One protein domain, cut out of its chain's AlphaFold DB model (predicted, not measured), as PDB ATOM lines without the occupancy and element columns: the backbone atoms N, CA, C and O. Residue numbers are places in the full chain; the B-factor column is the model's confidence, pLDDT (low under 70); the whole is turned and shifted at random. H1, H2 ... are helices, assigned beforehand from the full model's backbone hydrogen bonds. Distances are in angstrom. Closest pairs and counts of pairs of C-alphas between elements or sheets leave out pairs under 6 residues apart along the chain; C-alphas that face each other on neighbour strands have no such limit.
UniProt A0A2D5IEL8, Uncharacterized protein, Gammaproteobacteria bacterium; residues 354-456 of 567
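What this domain is: This is residues 354 to 456 of the 567 residues of an uncharacterized protein of Gammaproteobacteria bacterium (UniProt A0A2D5IEL8). Two helices, H1 and H3, lie side by side and run opposite ways, with H4 set steeply at one end of the pair; H2 lies on the other side of the core, touching no helix. The short H6 packs on H1, the short H5 lies near H2, and a long stretch without a named element, residues 389 to 409, leads from H2 to H3. The printed part has 103 residues with six named helices, H1 to H6 in chain order, and no named strand: all helix. It is compact and rounded, with a radius of gyration of the C-alphas of 12.2 A and spans of 32 by 27 by 24 A.

How they stand to each other: The hub is H1, residues 359 to 371, the longest helix. It touches H3, residues 410 to 418, at a shallow tilt of 8 degrees, opposite ways; the closest C-alphas, of Val 366 and Pro 410, are 5.8 A apart. With residues 359 to 362 alone H1 touches H4, residues 426 to 434, at a steep tilt of 51 degrees; the closest C-alphas are those of Ser 362 and Arg 430, 6.3 A. H3 and H4 touch at a steep tilt of 53 degrees, closest at the C-alphas of Thr 418 and Ala 426, 5.2 A. With residues 361 to 365 alone H1 touches H6, residues 452 to 456; the C-alphas of Pro 361 and Ile 455 are closest, 6.7 A. H2, residues 377 to 388, is near H4 and H5, residues 442 to 446. H1 and H2 are apart. In H1 to H6 every O i to N i+4 pair is within hydrogen-bond range.

Where its parts are: H1 is 18.1 A long, from C-alpha 359 at (190.913, 220.767, 146.092); H2 is 16.4 A, H3 12.3 A and H4 12.1 A. H6 ends at C-alpha 456, (196.415, 209.043, 143.658).

The domain as a whole: The C-alphas of Gln 371 and Asn 393 are farthest apart, 35.0 A. The printed part has no cut. The link H2 to H3, 21 residues, is long. No printed residue is under 70 in pLDDT.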
ATOM      1  N   GLY A 354     200.734 215.908 140.000       82.38
ATOM      2  CA  GLY A 354     200.249 216.996 139.165       82.38
ATOM      3  C   GLY A 354     198.915 217.568 139.629       82.38
ATOM      4  O   GLY A 354     198.665 218.723 139.336       82.38
ATOM      5  N   SER A 355     198.124 216.830 140.411       86.25
ATOM      6  CA  SER A 355     196.875 217.304 141.020       86.25
ATOM      7  C   SER A 355     197.033 217.832 142.452       86.25
ATOM      8  O   SER A 355     196.048 218.229 143.065       86.25
ATOM      9  N   ASN A 356     198.252 217.908 143.006       89.31
ATOM     10  CA  ASN A 356     198.469 218.328 144.403       89.31
ATOM     11  C   ASN A 356     197.997 219.745 144.725       89.31
ATOM     12  O   ASN A 356     197.876 220.099 145.890       89.31
ATOM     13  N   PHE A 357     197.783 220.576 143.711       87.69
ATOM     14  CA  PHE A 357     197.247 221.917 143.900       87.69
ATOM     15  C   PHE A 357     195.720 221.967 143.873       87.69
ATOM     16  O   PHE A 357     195.169 223.021 144.171       87.69
ATOM     17  N   SER A 358     195.052 220.886 143.474       90.56
ATOM     18  CA  SER A 358     193.600 220.808 143.330       90.56
ATOM     19  C   SER A 358     192.935 220.545 144.682       90.56
ATOM     20  O   SER A 358     193.540 219.974 145.586       90.56
ATOM     21  N   VAL A 359     191.678 220.971 144.847       94.06
ATOM     22  CA  VAL A 359     190.913 220.767 146.092       94.06
ATOM     23  C   VAL A 359     190.739 219.279 146.398       94.06
ATOM     24  O   VAL A 359     191.039 218.904 147.535       94.06
ATOM     25  N   PRO A 360     190.300 218.422 145.449       95.38
ATOM     26  CA  PRO A 360     189.854 217.081 145.808       95.38
ATOM     27  C   PRO A 360     190.916 216.220 146.512       95.38
ATOM     28  O   PRO A 360     190.599 215.696 147.576       95.38
ATOM     29  N   PRO A 361     192.188 216.137 146.060       95.69
ATOM     30  CA  PRO A 361     193.196 215.343 146.770       95.69
ATOM     31  C   PRO A 361     193.432 215.799 148.217       95.69
ATOM     32  O   PRO A 361     193.548 214.969 149.115       95.69
ATOM     33  N   SER A 362     193.460 217.115 148.460       96.69
ATOM     34  CA  SER A 362     193.616 217.662 149.813       96.69
ATOM     35  C   SER A 362     192.380 217.457 150.689       96.69
ATOM     36  O   SER A 362     192.524 217.107 151.856       96.69
ATOM     37  N   GLN A 363     191.178 217.609 150.126       97.69
ATOM     38  CA  GLN A 363     189.921 217.327 150.820       97.69
ATOM     39  C   GLN A 363     189.856 215.863 151.246       97.69
ATOM     40  O   GLN A 363     189.514 215.572 152.384       97.69
ATOM     41  N   ILE A 364     190.219 214.952 150.344       97.81
ATOM     42  CA  ILE A 364     190.258 213.517 150.612       97.81
ATOM     43  C   ILE A 364     191.227 213.214 151.759       97.81
ATOM     44  O   ILE A 364     190.854 212.513 152.693       97.81
ATOM     45  N   ALA A 365     192.438 213.782 151.741       97.62
ATOM     46  CA  ALA A 365     193.393 213.606 152.835       97.62
ATOM     47  C   ALA A 365     192.833 214.098 154.185       97.62
ATOM     48  O   ALA A 365     192.983 213.416 155.196       97.62
ATOM     49  N   VAL A 366     192.153 215.249 154.207       98.12
ATOM     50  CA  VAL A 366     191.496 215.759 155.420       98.12
ATOM     51  C   VAL A 366     190.339 214.858 155.860       98.12
ATOM     52  O   VAL A 366     190.228 214.549 157.045       98.12
ATOM     53  N   ASN A 367     189.513 214.374 154.931       97.56
ATOM     54  CA  ASN A 367     188.421 213.452 155.246       97.56
ATOM     55  C   ASN A 367     188.965 212.139 155.825       97.56
ATOM     56  O   ASN A 367     188.393 211.623 156.777       97.56
ATOM     57  N   MET A 368     190.098 211.633 155.329       95.12
ATOM     58  CA  MET A 368     190.769 210.474 155.928       95.12
ATOM     59  C   MET A 368     191.204 210.751 157.374       95.12
ATOM     60  O   MET A 368     190.944 209.924 158.241       95.12
ATOM     61  N   ILE A 369     191.802 211.918 157.657       95.00
ATOM     62  CA  ILE A 369     192.174 212.322 159.029       95.00
ATOM     63  C   ILE A 369     190.939 212.343 159.938       95.00
ATOM     64  O   ILE A 369     190.959 211.785 161.034       95.00
ATOM     65  N   LYS A 370     189.841 212.942 159.465       94.31
ATOM     66  CA  LYS A 370     188.571 213.006 160.196       94.31
ATOM     67  C   LYS A 370     188.022 211.611 160.511       94.31
ATOM     68  O   LYS A 370     187.672 211.340 161.656       94.31
ATOM     69  N   GLN A 371     187.997 210.712 159.528       90.38
ATOM     70  CA  GLN A 371     187.487 209.345 159.702       90.38
ATOM     71  C   GLN A 371     188.364 208.479 160.610       90.38
ATOM     72  O   GLN A 371     187.885 207.532 161.226       90.38
ATOM     73  N   GLN A 372     189.644 208.822 160.738       86.56
ATOM     74  CA  GLN A 372     190.575 208.161 161.649       86.56
ATOM     75  C   GLN A 372     190.523 208.706 163.086       86.56
ATOM     76  O   GLN A 372     191.304 208.261 163.925       86.56
ATOM     77  N   GLY A 373     189.592 209.614 163.395       88.88
ATOM     78  CA  GLY A 373     189.408 210.148 164.745       88.88
ATOM     79  C   GLY A 373     190.228 211.400 165.055       88.88
ATOM     80  O   GLY A 373     190.504 211.641 166.228       88.88
ATOM     81  N   ASP A 374     190.556 212.198 164.029       94.44
ATOM     82  CA  ASP A 374     191.345 213.438 164.119       94.44
ATOM     83  C   ASP A 374     192.852 213.202 164.388       94.44
ATOM     84  O   ASP A 374     193.306 212.088 164.654       94.44
ATOM     85  N   LEU A 375     193.666 214.254 164.275       94.56
ATOM     86  CA  LEU A 375     195.068 214.223 164.666       94.56
ATOM     87  C   LEU A 375     195.188 214.182 166.191       94.56
ATOM     88  O   LEU A 375     194.668 215.022 166.923       94.56
ATOM     89  N   THR A 376     195.993 213.244 166.678       94.19
ATOM     90  CA  THR A 376     196.505 213.270 168.048       94.19
ATOM     91  C   THR A 376     197.308 214.547 168.301       94.19
ATOM     92  O   THR A 376     197.860 215.164 167.386       94.19
ATOM     93  N   ARG A 377     197.467 214.911 169.578       95.38
ATOM     94  CA  ARG A 377     198.265 216.076 169.984       95.38
ATOM     95  C   ARG A 377     199.680 216.066 169.393       95.38
ATOM     96  O   ARG A 377     200.155 217.104 168.940       95.38
ATOM     97  N   ASP A 378     200.340 214.912 169.382       95.50
ATOM     98  CA  ASP A 378     201.706 214.791 168.866       95.50
ATOM     99  C   ASP A 378     201.753 214.965 167.342       95.50
ATOM    100  O   ASP A 378     202.661 215.612 166.818       95.50
ATOM    101  N   GLN A 379     200.749 214.451 166.622       95.75
ATOM    102  CA  GLN A 379     200.610 214.665 165.179       95.75
ATOM    103  C   GLN A 379     200.308 216.135 164.847       95.75
ATOM    104  O   GLN A 379     200.900 216.667 163.909       95.75
ATOM    105  N   ALA A 380     199.448 216.804 165.618       97.69
ATOM    106  CA  ALA A 380     199.153 218.226 165.446       97.69
ATOM    107  C   ALA A 380     200.411 219.089 165.654       97.69
ATOM    108  O   ALA A 380     200.792 219.854 164.769       97.69
ATOM    109  N   VAL A 381     201.147 218.871 166.753       98.00
ATOM    110  CA  VAL A 381     202.429 219.555 167.021       98.00
ATOM    111  C   VAL A 381     203.448 219.286 165.912       98.00
ATOM    112  O   VAL A 381     204.206 220.182 165.524       98.00
ATOM    113  N   MET A 382     203.482 218.062 165.387       97.56
ATOM    114  CA  MET A 382     204.344 217.691 164.269       97.56
ATOM    115  C   MET A 382     203.984 218.450 162.985       97.56
ATOM    116  O   MET A 382     204.893 218.928 162.299       97.56
ATOM    117  N   LEU A 383     202.693 218.575 162.663       98.06
ATOM    118  CA  LEU A 383     202.210 219.342 161.514       98.06
ATOM    119  C   LEU A 383     202.545 220.829 161.661       98.06
ATOM    120  O   LEU A 383     203.171 221.394 160.762       98.06
ATOM    121  N   ASP A 384     202.227 221.423 162.811       98.31
ATOM    122  CA  ASP A 384     202.523 222.825 163.120       98.31
ATOM    123  C   ASP A 384     204.010 223.126 162.987       98.31
ATOM    124  O   ASP A 384     204.418 224.065 162.300       98.31
ATOM    125  N   SER A 385     204.842 222.272 163.585       97.88
ATOM    126  CA  SER A 385     206.293 222.403 163.512       97.88
ATOM    127  C   SER A 385     206.797 222.269 162.078       97.88
ATOM    128  O   SER A 385     207.730 222.968 161.688       97.88
ATOM    129  N   ALA A 386     206.219 221.380 161.270       97.31
ATOM    130  CA  ALA A 386     206.641 221.226 159.884       97.31
ATOM    131  C   ALA A 386     206.259 222.429 159.020       97.31
ATOM    132  O   ALA A 386     207.084 222.838 158.204       97.31
ATOM    133  N   ILE A 387     205.061 222.996 159.210       97.19
ATOM    134  CA  ILE A 387     204.602 224.180 158.473       97.19
ATOM    135  C   ILE A 387     205.421 225.411 158.872       97.19
ATOM    136  O   ILE A 387     205.927 226.111 157.995       97.19
ATOM    137  N   ALA A 388     205.645 225.628 160.170       95.94
ATOM    138  CA  ALA A 388     206.449 226.743 160.673       95.94
ATOM    139  C   ALA A 388     207.901 226.721 160.158       95.94
ATOM    140  O   ALA A 388     208.517 227.770 159.986       95.94
ATOM    141  N   ASN A 389     208.445 225.530 159.884       94.88
ATOM    142  CA  ASN A 389     209.815 225.338 159.401       94.88
ATOM    143  C   ASN A 389     209.928 225.186 157.873       94.88
ATOM    144  O   ASN A 389     210.999 224.819 157.374       94.88
ATOM    145  N   LEU A 390     208.861 225.428 157.100       94.69
ATOM    146  CA  LEU A 390     208.978 225.434 155.639       94.69
ATOM    147  C   LEU A 390     209.920 226.554 155.198       94.69
ATOM    148  O   LEU A 390     209.835 227.678 155.677       94.69
ATOM    149  N   ASN A 391     210.822 226.245 154.265       88.44
ATOM    150  CA  ASN A 391     211.825 227.199 153.802       88.44
ATOM    151  C   ASN A 391     211.164 228.330 152.984       88.44
ATOM    152  O   ASN A 391     210.788 228.081 151.833       88.44
ATOM    153  N   PRO A 392     211.098 229.572 153.500       80.88
ATOM    154  CA  PRO A 392     210.414 230.672 152.820       80.88
ATOM    155  C   PRO A 392     211.169 231.161 151.573       80.88
ATOM    156  O   PRO A 392     210.598 231.858 150.735       80.88
ATOM    157  N   ASN A 393     212.442 230.774 151.411       85.06
ATOM    158  CA  ASN A 393     213.223 231.072 150.208       85.06
ATOM    159  C   ASN A 393     212.816 230.197 149.016       85.06
ATOM    160  O   ASN A 393     213.145 230.517 147.872       85.06
ATOM    161  N   ASN A 394     212.094 229.099 149.255       87.56
ATOM    162  CA  ASN A 394     211.448 228.382 148.173       87.56
ATOM    163  C   ASN A 394     210.205 229.169 147.740       87.56
ATOM    164  O   ASN A 394     209.233 229.279 148.481       87.56
ATOM    165  N   LYS A 395     210.231 229.677 146.508       83.75
ATOM    166  CA  LYS A 395     209.133 230.415 145.866       83.75
ATOM    167  C   LYS A 395     207.767 229.719 145.947       83.75
ATOM    168  O   LYS A 395     206.769 230.420 146.072       83.75
ATOM    169  N   ASP A 396     207.719 228.387 145.935       83.75
ATOM    170  CA  ASP A 396     206.462 227.629 146.036       83.75
ATOM    171  C   ASP A 396     205.969 227.468 147.486       83.75
ATOM    172  O   ASP A 396     204.812 227.121 147.703       83.75
ATOM    173  N   LEU A 397     206.830 227.736 148.477       92.38
ATOM    174  CA  LEU A 397     206.526 227.657 149.914       92.38
ATOM    175  C   LEU A 397     206.456 229.030 150.596       92.38
ATOM    176  O   LEU A 397     206.138 229.128 151.781       92.38
ATOM    177  N   LYS A 398     206.782 230.093 149.858       91.06
ATOM    178  CA  LYS A 398     206.829 231.460 150.364       91.06
ATOM    179  C   LYS A 398     205.464 231.874 150.919       91.06
ATOM    180  O   LYS A 398     204.450 231.704 150.247       91.06
ATOM    181  N   GLY A 399     205.462 232.453 152.121       93.69
ATOM    182  CA  GLY A 399     204.258 232.987 152.757       93.69
ATOM    183  C   GLY A 399     203.367 231.943 153.434       93.69
ATOM    184  O   GLY A 399     202.389 232.326 154.079       93.69
ATOM    185  N   ILE A 400     203.659 230.644 153.260       96.50
ATOM    186  CA  ILE A 400     202.877 229.552 153.852       96.50
ATOM    187  C   ILE A 400     203.029 229.538 155.381       96.50
ATOM    188  O   ILE A 400     201.978 229.552 156.029       96.50
ATOM    189  N   PRO A 401     204.248 229.567 155.971       96.44
ATOM    190  CA  PRO A 401     204.409 229.614 157.428       96.44
ATOM    191  C   PRO A 401     203.655 230.777 158.076       96.44
ATOM    192  O   PRO A 401     202.984 230.597 159.082       96.44
ATOM    193  N   GLU A 402     203.718 231.963 157.466       96.12
ATOM    194  CA  GLU A 402     203.081 233.181 157.970       96.12
ATOM    195  C   GLU A 402     201.550 233.122 157.897       96.12
ATOM    196  O   GLU A 402     200.867 233.808 158.651       96.12
ATOM    197  N   SER A 403     201.006 232.310 156.986       96.00
ATOM    198  CA  SER A 403     199.562 232.131 156.816       96.00
ATOM    199  C   SER A 403     198.952 231.068 157.731       96.00
ATOM    200  O   SER A 403     197.737 230.883 157.690       96.00
ATOM    201  N   TRP A 404     199.768 230.301 158.458       97.38
ATOM    202  CA  TRP A 404     199.323 229.123 159.196       97.38
ATOM    203  C   TRP A 404     198.791 229.497 160.587       97.38
ATOM    204  O   TRP A 404     199.563 230.008 161.400       97.38
ATOM    205  N   PRO A 405     197.503 229.240 160.894       96.56
ATOM    206  CA  PRO A 405     196.927 229.569 162.198       96.56
ATOM    207  C   PRO A 405     197.297 228.580 163.318       96.56
ATOM    208  O   PRO A 405     197.016 228.868 164.478       96.56
ATOM    209  N   GLY A 406     197.935 227.449 162.997       97.44
ATOM    210  CA  GLY A 406     198.047 226.301 163.904       97.44
ATOM    211  C   GLY A 406     196.904 225.309 163.684       97.44
ATOM    212  O   GLY A 406     195.818 225.718 163.287       97.44
ATOM    213  N   TYR A 407     197.141 224.018 163.911       98.25
ATOM    214  CA  TYR A 407     196.115 222.988 163.750       98.25
ATOM    215  C   TYR A 407     195.110 223.010 164.907       98.25
ATOM    216  O   TYR A 407     195.501 222.868 166.067       98.25
ATOM    217  N   GLU A 408     193.817 223.098 164.591       97.38
ATOM    218  CA  GLU A 408     192.733 222.968 165.580       97.38
ATOM    219  C   GLU A 408     191.755 221.833 165.265       97.38
ATOM    220  O   GLU A 408     191.312 221.146 166.182       97.38
ATOM    221  N   SER A 409     191.417 221.630 163.987       97.81
ATOM    222  CA  SER A 409     190.521 220.558 163.541       97.81
ATOM    223  C   SER A 409     190.706 220.243 162.048       97.81
ATOM    224  O   SER A 409     191.298 221.050 161.315       97.81
ATOM    225  N   PRO A 410     190.159 219.117 161.548       97.81
ATOM    226  CA  PRO A 410     190.160 218.799 160.123       97.81
ATOM    227  C   PRO A 410     189.471 219.888 159.288       97.81
ATOM    228  O   PRO A 410     189.973 220.276 158.235       97.81
ATOM    229  N   GLU A 411     188.350 220.431 159.764       97.56
ATOM    230  CA  GLU A 411     187.595 221.483 159.076       97.56
ATOM    231  C   GLU A 411     188.407 222.777 158.949       97.56
ATOM    232  O   GLU A 411     188.442 223.376 157.874       97.56
ATOM    233  N   GLN A 412     189.115 223.171 160.010       97.88
ATOM    234  CA  GLN A 412     189.983 224.347 160.007       97.88
ATOM    235  C   GLN A 412     191.186 224.158 159.067       97.88
ATOM    236  O   GLN A 412     191.529 225.060 158.296       97.88
ATOM    237  N   LEU A 413     191.787 222.962 159.058       98.44
ATOM    238  CA  LEU A 413     192.841 222.612 158.105       98.44
ATOM    239  C   LEU A 413     192.335 222.704 156.658       98.44
ATOM    240  O   LEU A 413     193.010 223.287 155.807       98.44
ATOM    241  N   LEU A 414     191.149 222.165 156.370       97.81
ATOM    242  CA  LEU A 414     190.547 222.247 155.043       97.81
ATOM    243  C   LEU A 414     190.284 223.692 154.625       97.81
ATOM    244  O   LEU A 414     190.673 224.074 153.522       97.81
ATOM    245  N   GLU A 415     189.667 224.492 155.493       97.19
ATOM    246  CA  GLU A 415     189.384 225.900 155.223       97.19
ATOM    247  C   GLU A 415     190.670 226.663 154.889       97.19
ATOM    248  O   GLU A 415     190.725 227.409 153.903       97.19
ATOM    249  N   TRP A 416     191.743 226.418 155.648       97.62
ATOM    250  CA  TRP A 416     193.050 227.001 155.373       97.62
ATOM    251  C   TRP A 416     193.625 226.552 154.021       97.62
ATOM    252  O   TRP A 416     194.201 227.379 153.303       97.62
ATOM    253  N   LEU A 417     193.464 225.275 153.655       97.25
ATOM    254  CA  LEU A 417     193.923 224.706 152.382       97.25
ATOM    255  C   LEU A 417     193.147 225.247 151.173       97.25
ATOM    256  O   LEU A 417     193.718 225.352 150.084       97.25
ATOM    257  N   THR A 418     191.868 225.589 151.338       94.25
ATOM    258  CA  THR A 418     190.999 226.040 150.240       94.25
ATOM    259  C   THR A 418     190.906 227.555 150.096       94.25
ATOM    260  O   THR A 418     190.400 228.027 149.082       94.25
ATOM    261  N   THR A 419     191.421 228.317 151.061       93.00
ATOM    262  CA  THR A 419     191.296 229.780 151.089       93.00
ATOM    263  C   THR A 419     192.634 230.465 150.826       93.00
ATOM    264  O   THR A 419     193.660 230.142 151.437       93.00
ATOM    265  N   ASP A 420     192.643 231.439 149.915       91.44
ATOM    266  CA  ASP A 420     193.805 232.303 149.705       91.44
ATOM    267  C   ASP A 420     194.084 233.138 150.962       91.44
ATOM    268  O   ASP A 420     193.181 233.597 151.656       91.44
ATOM    269  N   SER A 421     195.360 233.354 151.257       92.62
ATOM    270  CA  SER A 421     195.805 234.274 152.307       92.62
ATOM    271  C   SER A 421     196.583 235.436 151.689       92.62
ATOM    272  O   SER A 421     197.094 235.292 150.575       92.62
ATOM    273  N   PRO A 422     196.758 236.565 152.403       92.56
ATOM    274  CA  PRO A 422     197.549 237.689 151.898       92.56
ATOM    275  C   PRO A 422     198.987 237.317 151.508       92.56
ATOM    276  O   PRO A 422     199.596 237.991 150.680       92.56
ATOM    277  N   THR A 423     199.539 236.258 152.108       91.62
ATOM    278  CA  THR A 423     200.934 235.836 151.928       91.62
ATOM    279  C   THR A 423     201.092 234.581 151.069       91.62
ATOM    280  O   THR A 423     202.149 234.413 150.462       91.62
ATOM    281  N   ALA A 424     200.074 233.721 150.971       93.06
ATOM    282  CA  ALA A 424     200.129 232.458 150.232       93.06
ATOM    283  C   ALA A 424     198.798 232.088 149.563       93.06
ATOM    284  O   ALA A 424     197.730 232.197 150.173       93.06
ATOM    285  N   SER A 425     198.870 231.561 148.338       91.00
ATOM    286  CA  SER A 425     197.701 231.044 147.620       91.00
ATOM    287  C   SER A 425     197.281 229.653 148.108       91.00
ATOM    288  O   SER A 425     198.122 228.823 148.463       91.00
ATOM    289  N   ALA A 426     195.984 229.355 148.037       92.69
ATOM    290  CA  ALA A 426     195.391 228.055 148.349       92.69
ATOM    291  C   ALA A 426     196.029 226.919 147.536       92.69
ATOM    292  O   ALA A 426     196.285 225.826 148.038       92.69
ATOM    293  N   GLY A 427     196.336 227.165 146.256       90.94
ATOM    294  CA  GLY A 427     197.036 226.194 145.407       90.94
ATOM    295  C   GLY A 427     198.425 225.821 145.939       90.94
ATOM    296  O   GLY A 427     198.773 224.642 145.964       90.94
ATOM    297  N   ASN A 428     199.209 226.796 146.409       92.31
ATOM    298  CA  ASN A 428     200.542 226.534 146.961       92.31
ATOM    299  C   ASN A 428     200.476 225.835 148.326       92.31
ATOM    300  O   ASN A 428     201.254 224.912 148.565       92.31
ATOM    301  N   LYS A 429     199.510 226.202 149.179       96.25
ATOM    302  CA  LYS A 429     199.252 225.503 150.450       96.25
ATOM    303  C   LYS A 429     198.964 224.017 150.227       96.25
ATOM    304  O   LYS A 429     199.617 223.172 150.835       96.25
ATOM    305  N   ARG A 430     198.073 223.686 149.283       96.19
ATOM    306  CA  ARG A 430     197.751 222.293 148.921       96.19
ATOM    307  C   ARG A 430     198.949 221.545 148.341       96.19
ATOM    308  O   ARG A 430     199.216 220.426 148.772       96.19
ATOM    309  N   LYS A 431     199.742 222.179 147.465       93.75
ATOM    310  CA  LYS A 431     200.998 221.585 146.964       93.75
ATOM    311  C   LYS A 431     201.970 221.244 148.089       93.75
ATOM    312  O   LYS A 431     202.569 220.172 148.056       93.75
ATOM    313  N   ALA A 432     202.134 222.143 149.060       95.44
ATOM    314  CA  ALA A 432     203.008 221.919 150.205       95.44
ATOM    315  C   ALA A 432     202.479 220.787 151.101       95.44
ATOM    316  O   ALA A 432     203.240 219.897 151.475       95.44
ATOM    317  N   PHE A 433     201.174 220.793 151.383       97.44
ATOM    318  CA  PHE A 433     200.509 219.776 152.191       97.44
ATOM    319  C   PHE A 433     200.586 218.385 151.557       97.44
ATOM    320  O   PHE A 433     201.156 217.474 152.149       97.44
ATOM    321  N   MET A 434     200.116 218.227 150.321       95.75
ATOM    322  CA  MET A 434     200.099 216.935 149.623       95.75
ATOM    323  C   MET A 434     201.487 216.447 149.182       95.75
ATOM    324  O   MET A 434     201.656 215.270 148.880       95.75
ATOM    325  N   GLY A 435     202.473 217.342 149.084       91.94
ATOM    326  CA  GLY A 435     203.785 217.053 148.506       91.94
ATOM    327  C   GLY A 435     204.891 216.729 149.512       91.94
ATOM    328  O   GLY A 435     204.669 216.442 150.689       91.94
ATOM    329  N   ASP A 436     206.132 216.817 149.024       89.25
ATOM    330  CA  ASP A 436     207.374 216.473 149.748       89.25
ATOM    331  C   ASP A 436     207.686 217.406 150.923       89.25
ATOM    332  O   ASP A 436     208.541 217.116 151.763       89.25
ATOM    333  N   ALA A 437     206.975 218.529 151.011       91.56
ATOM    334  CA  ALA A 437     207.064 219.439 152.137       91.56
ATOM    335  C   ALA A 437     206.379 218.877 153.397       91.56
ATOM    336  O   ALA A 437     206.872 219.154 154.496       91.56
ATOM    337  N   ILE A 438     205.314 218.075 153.263       95.19
ATOM    338  CA  ILE A 438     204.538 217.551 154.400       95.19
ATOM    339  C   ILE A 438     204.202 216.063 154.205       95.19
ATOM    340  O   ILE A 438     204.964 215.223 154.688       95.19
ATOM    341  N   LEU A 439     203.113 215.704 153.513       95.38
ATOM    342  CA  LEU A 439     202.570 214.337 153.545       95.38
ATOM    343  C   LEU A 439     203.451 213.278 152.862       95.38
ATOM    344  O   LEU A 439     203.421 212.112 153.254       95.38
ATOM    345  N   ASN A 440     204.291 213.649 151.892       90.38
ATOM    346  CA  ASN A 440     205.242 212.699 151.298       90.38
ATOM    347  C   ASN A 440     206.478 212.441 152.178       90.38
ATOM    348  O   ASN A 440     207.283 211.560 151.868       90.38
ATOM    349  N   LYS A 441     206.663 213.172 153.287       90.31
ATOM    350  CA  LYS A 441     207.788 212.911 154.190       90.31
ATOM    351  C   LYS A 441     207.575 211.580 154.915       90.31
ATOM    352  O   LYS A 441     206.539 211.396 155.560       90.31
ATOM    353  N   PRO A 442     208.595 210.697 154.969       86.31
ATOM    354  CA  PRO A 442     208.487 209.424 155.675       86.31
ATOM    355  C   PRO A 442     208.088 209.564 157.143       86.31
ATOM    356  O   PRO A 442     207.460 208.665 157.683       86.31
ATOM    357  N   ALA A 443     208.446 210.669 157.803       89.69
ATOM    358  CA  ALA A 443     208.051 210.915 159.186       89.69
ATOM    359  C   ALA A 443     206.524 211.050 159.329       89.69
ATOM    360  O   ALA A 443     205.956 210.400 160.194       89.69
ATOM    361  N   PHE A 444     205.856 211.813 158.456       93.19
ATOM    362  CA  PHE A 444     204.399 212.007 158.500       93.19
ATOM    363  C   PHE A 444     203.657 210.704 158.217       93.19
ATOM    364  O   PHE A 444     202.817 210.274 159.004       93.19
ATOM    365  N   GLN A 445     204.052 210.010 157.150       88.12
ATOM    366  CA  GLN A 445     203.490 208.703 156.804       88.12
ATOM    367  C   GLN A 445     203.722 207.685 157.916       88.12
ATOM    368  O   GLN A 445     202.882 206.823 158.170       88.12
ATOM    369  N   LYS A 446     204.869 207.759 158.601       84.00
ATOM    370  CA  LYS A 446     205.112 206.912 159.759       84.00
ATOM    371  C   LYS A 446     204.196 207.291 160.911       84.00
ATOM    372  O   LYS A 446     203.679 206.378 161.525       84.00
ATOM    373  N   SER A 447     203.950 208.562 161.173       87.12
ATOM    374  CA  SER A 447     203.069 208.987 162.260       87.12
ATOM    375  C   SER A 447     201.583 208.730 161.998       87.12
ATOM    376  O   SER A 447     200.783 209.140 162.818       87.12
ATOM    377  N   GLY A 448     201.192 208.076 160.899       87.12
ATOM    378  CA  GLY A 448     199.796 207.711 160.630       87.12
ATOM    379  C   GLY A 448     199.037 208.688 159.734       87.12
ATOM    380  O   GLY A 448     197.878 208.432 159.437       87.12
ATOM    381  N   PHE A 449     199.682 209.751 159.240       93.50
ATOM    382  CA  PHE A 449     199.062 210.641 158.257       93.50
ATOM    383  C   PHE A 449     198.724 209.901 156.947       93.50
ATOM    384  O   PHE A 449     199.387 208.903 156.620       93.50
ATOM    385  N   PRO A 450     197.751 210.415 156.165       93.88
ATOM    386  CA  PRO A 450     197.414 209.879 154.851       93.88
ATOM    387  C   PRO A 450     198.631 209.743 153.934       93.88
ATOM    388  O   PRO A 450     199.535 210.582 153.934       93.88
ATOM    389  N   ILE A 451     198.635 208.688 153.119       93.19
ATOM    390  CA  ILE A 451     199.665 208.436 152.111       93.19
ATOM    391  C   ILE A 451     199.162 208.996 150.772       93.19
ATOM    392  O   ILE A 451     198.208 208.447 150.218       93.19
ATOM    393  N   PRO A 452     199.795 210.038 150.193       93.19
ATOM    394  CA  PRO A 452     199.306 210.655 148.955       93.19
ATOM    395  C   PRO A 452     199.184 209.684 147.777       93.19
ATOM    396  O   PRO A 452     198.259 209.784 146.981       93.19
ATOM    397  N   ASN A 453     200.072 208.693 147.698       91.31
ATOM    398  CA  ASN A 453     200.017 207.650 146.676       91.31
ATOM    399  C   ASN A 453     198.754 206.785 146.747       91.31
ATOM    400  O   ASN A 453     198.212 206.423 145.704       91.31
ATOM    401  N   ASP A 454     198.248 206.500 147.948       93.50
ATOM    402  CA  ASP A 454     196.989 205.771 148.084       93.50
ATOM    403  C   ASP A 454     195.826 206.630 147.552       93.50
ATOM    404  O   ASP A 454     194.967 206.119 146.842       93.50
ATOM    405  N   ILE A 455     195.853 207.950 147.771       95.25
ATOM    406  CA  ILE A 455     194.875 208.893 147.196       95.25
ATOM    407  C   ILE A 455     194.975 208.911 145.665       95.25
ATOM    408  O   ILE A 455     193.968 208.731 144.980       95.25
ATOM    409  N   TYR A 456     196.185 209.057 145.109       92.19
ATOM    410  CA  TYR A 456     196.415 209.043 143.658       92.19
ATOM    411  C   TYR A 456     195.938 207.757 142.988       92.19
ATOM    412  O   TYR A 456     195.591 207.794 141.813       92.19
TER     413      TYR A 456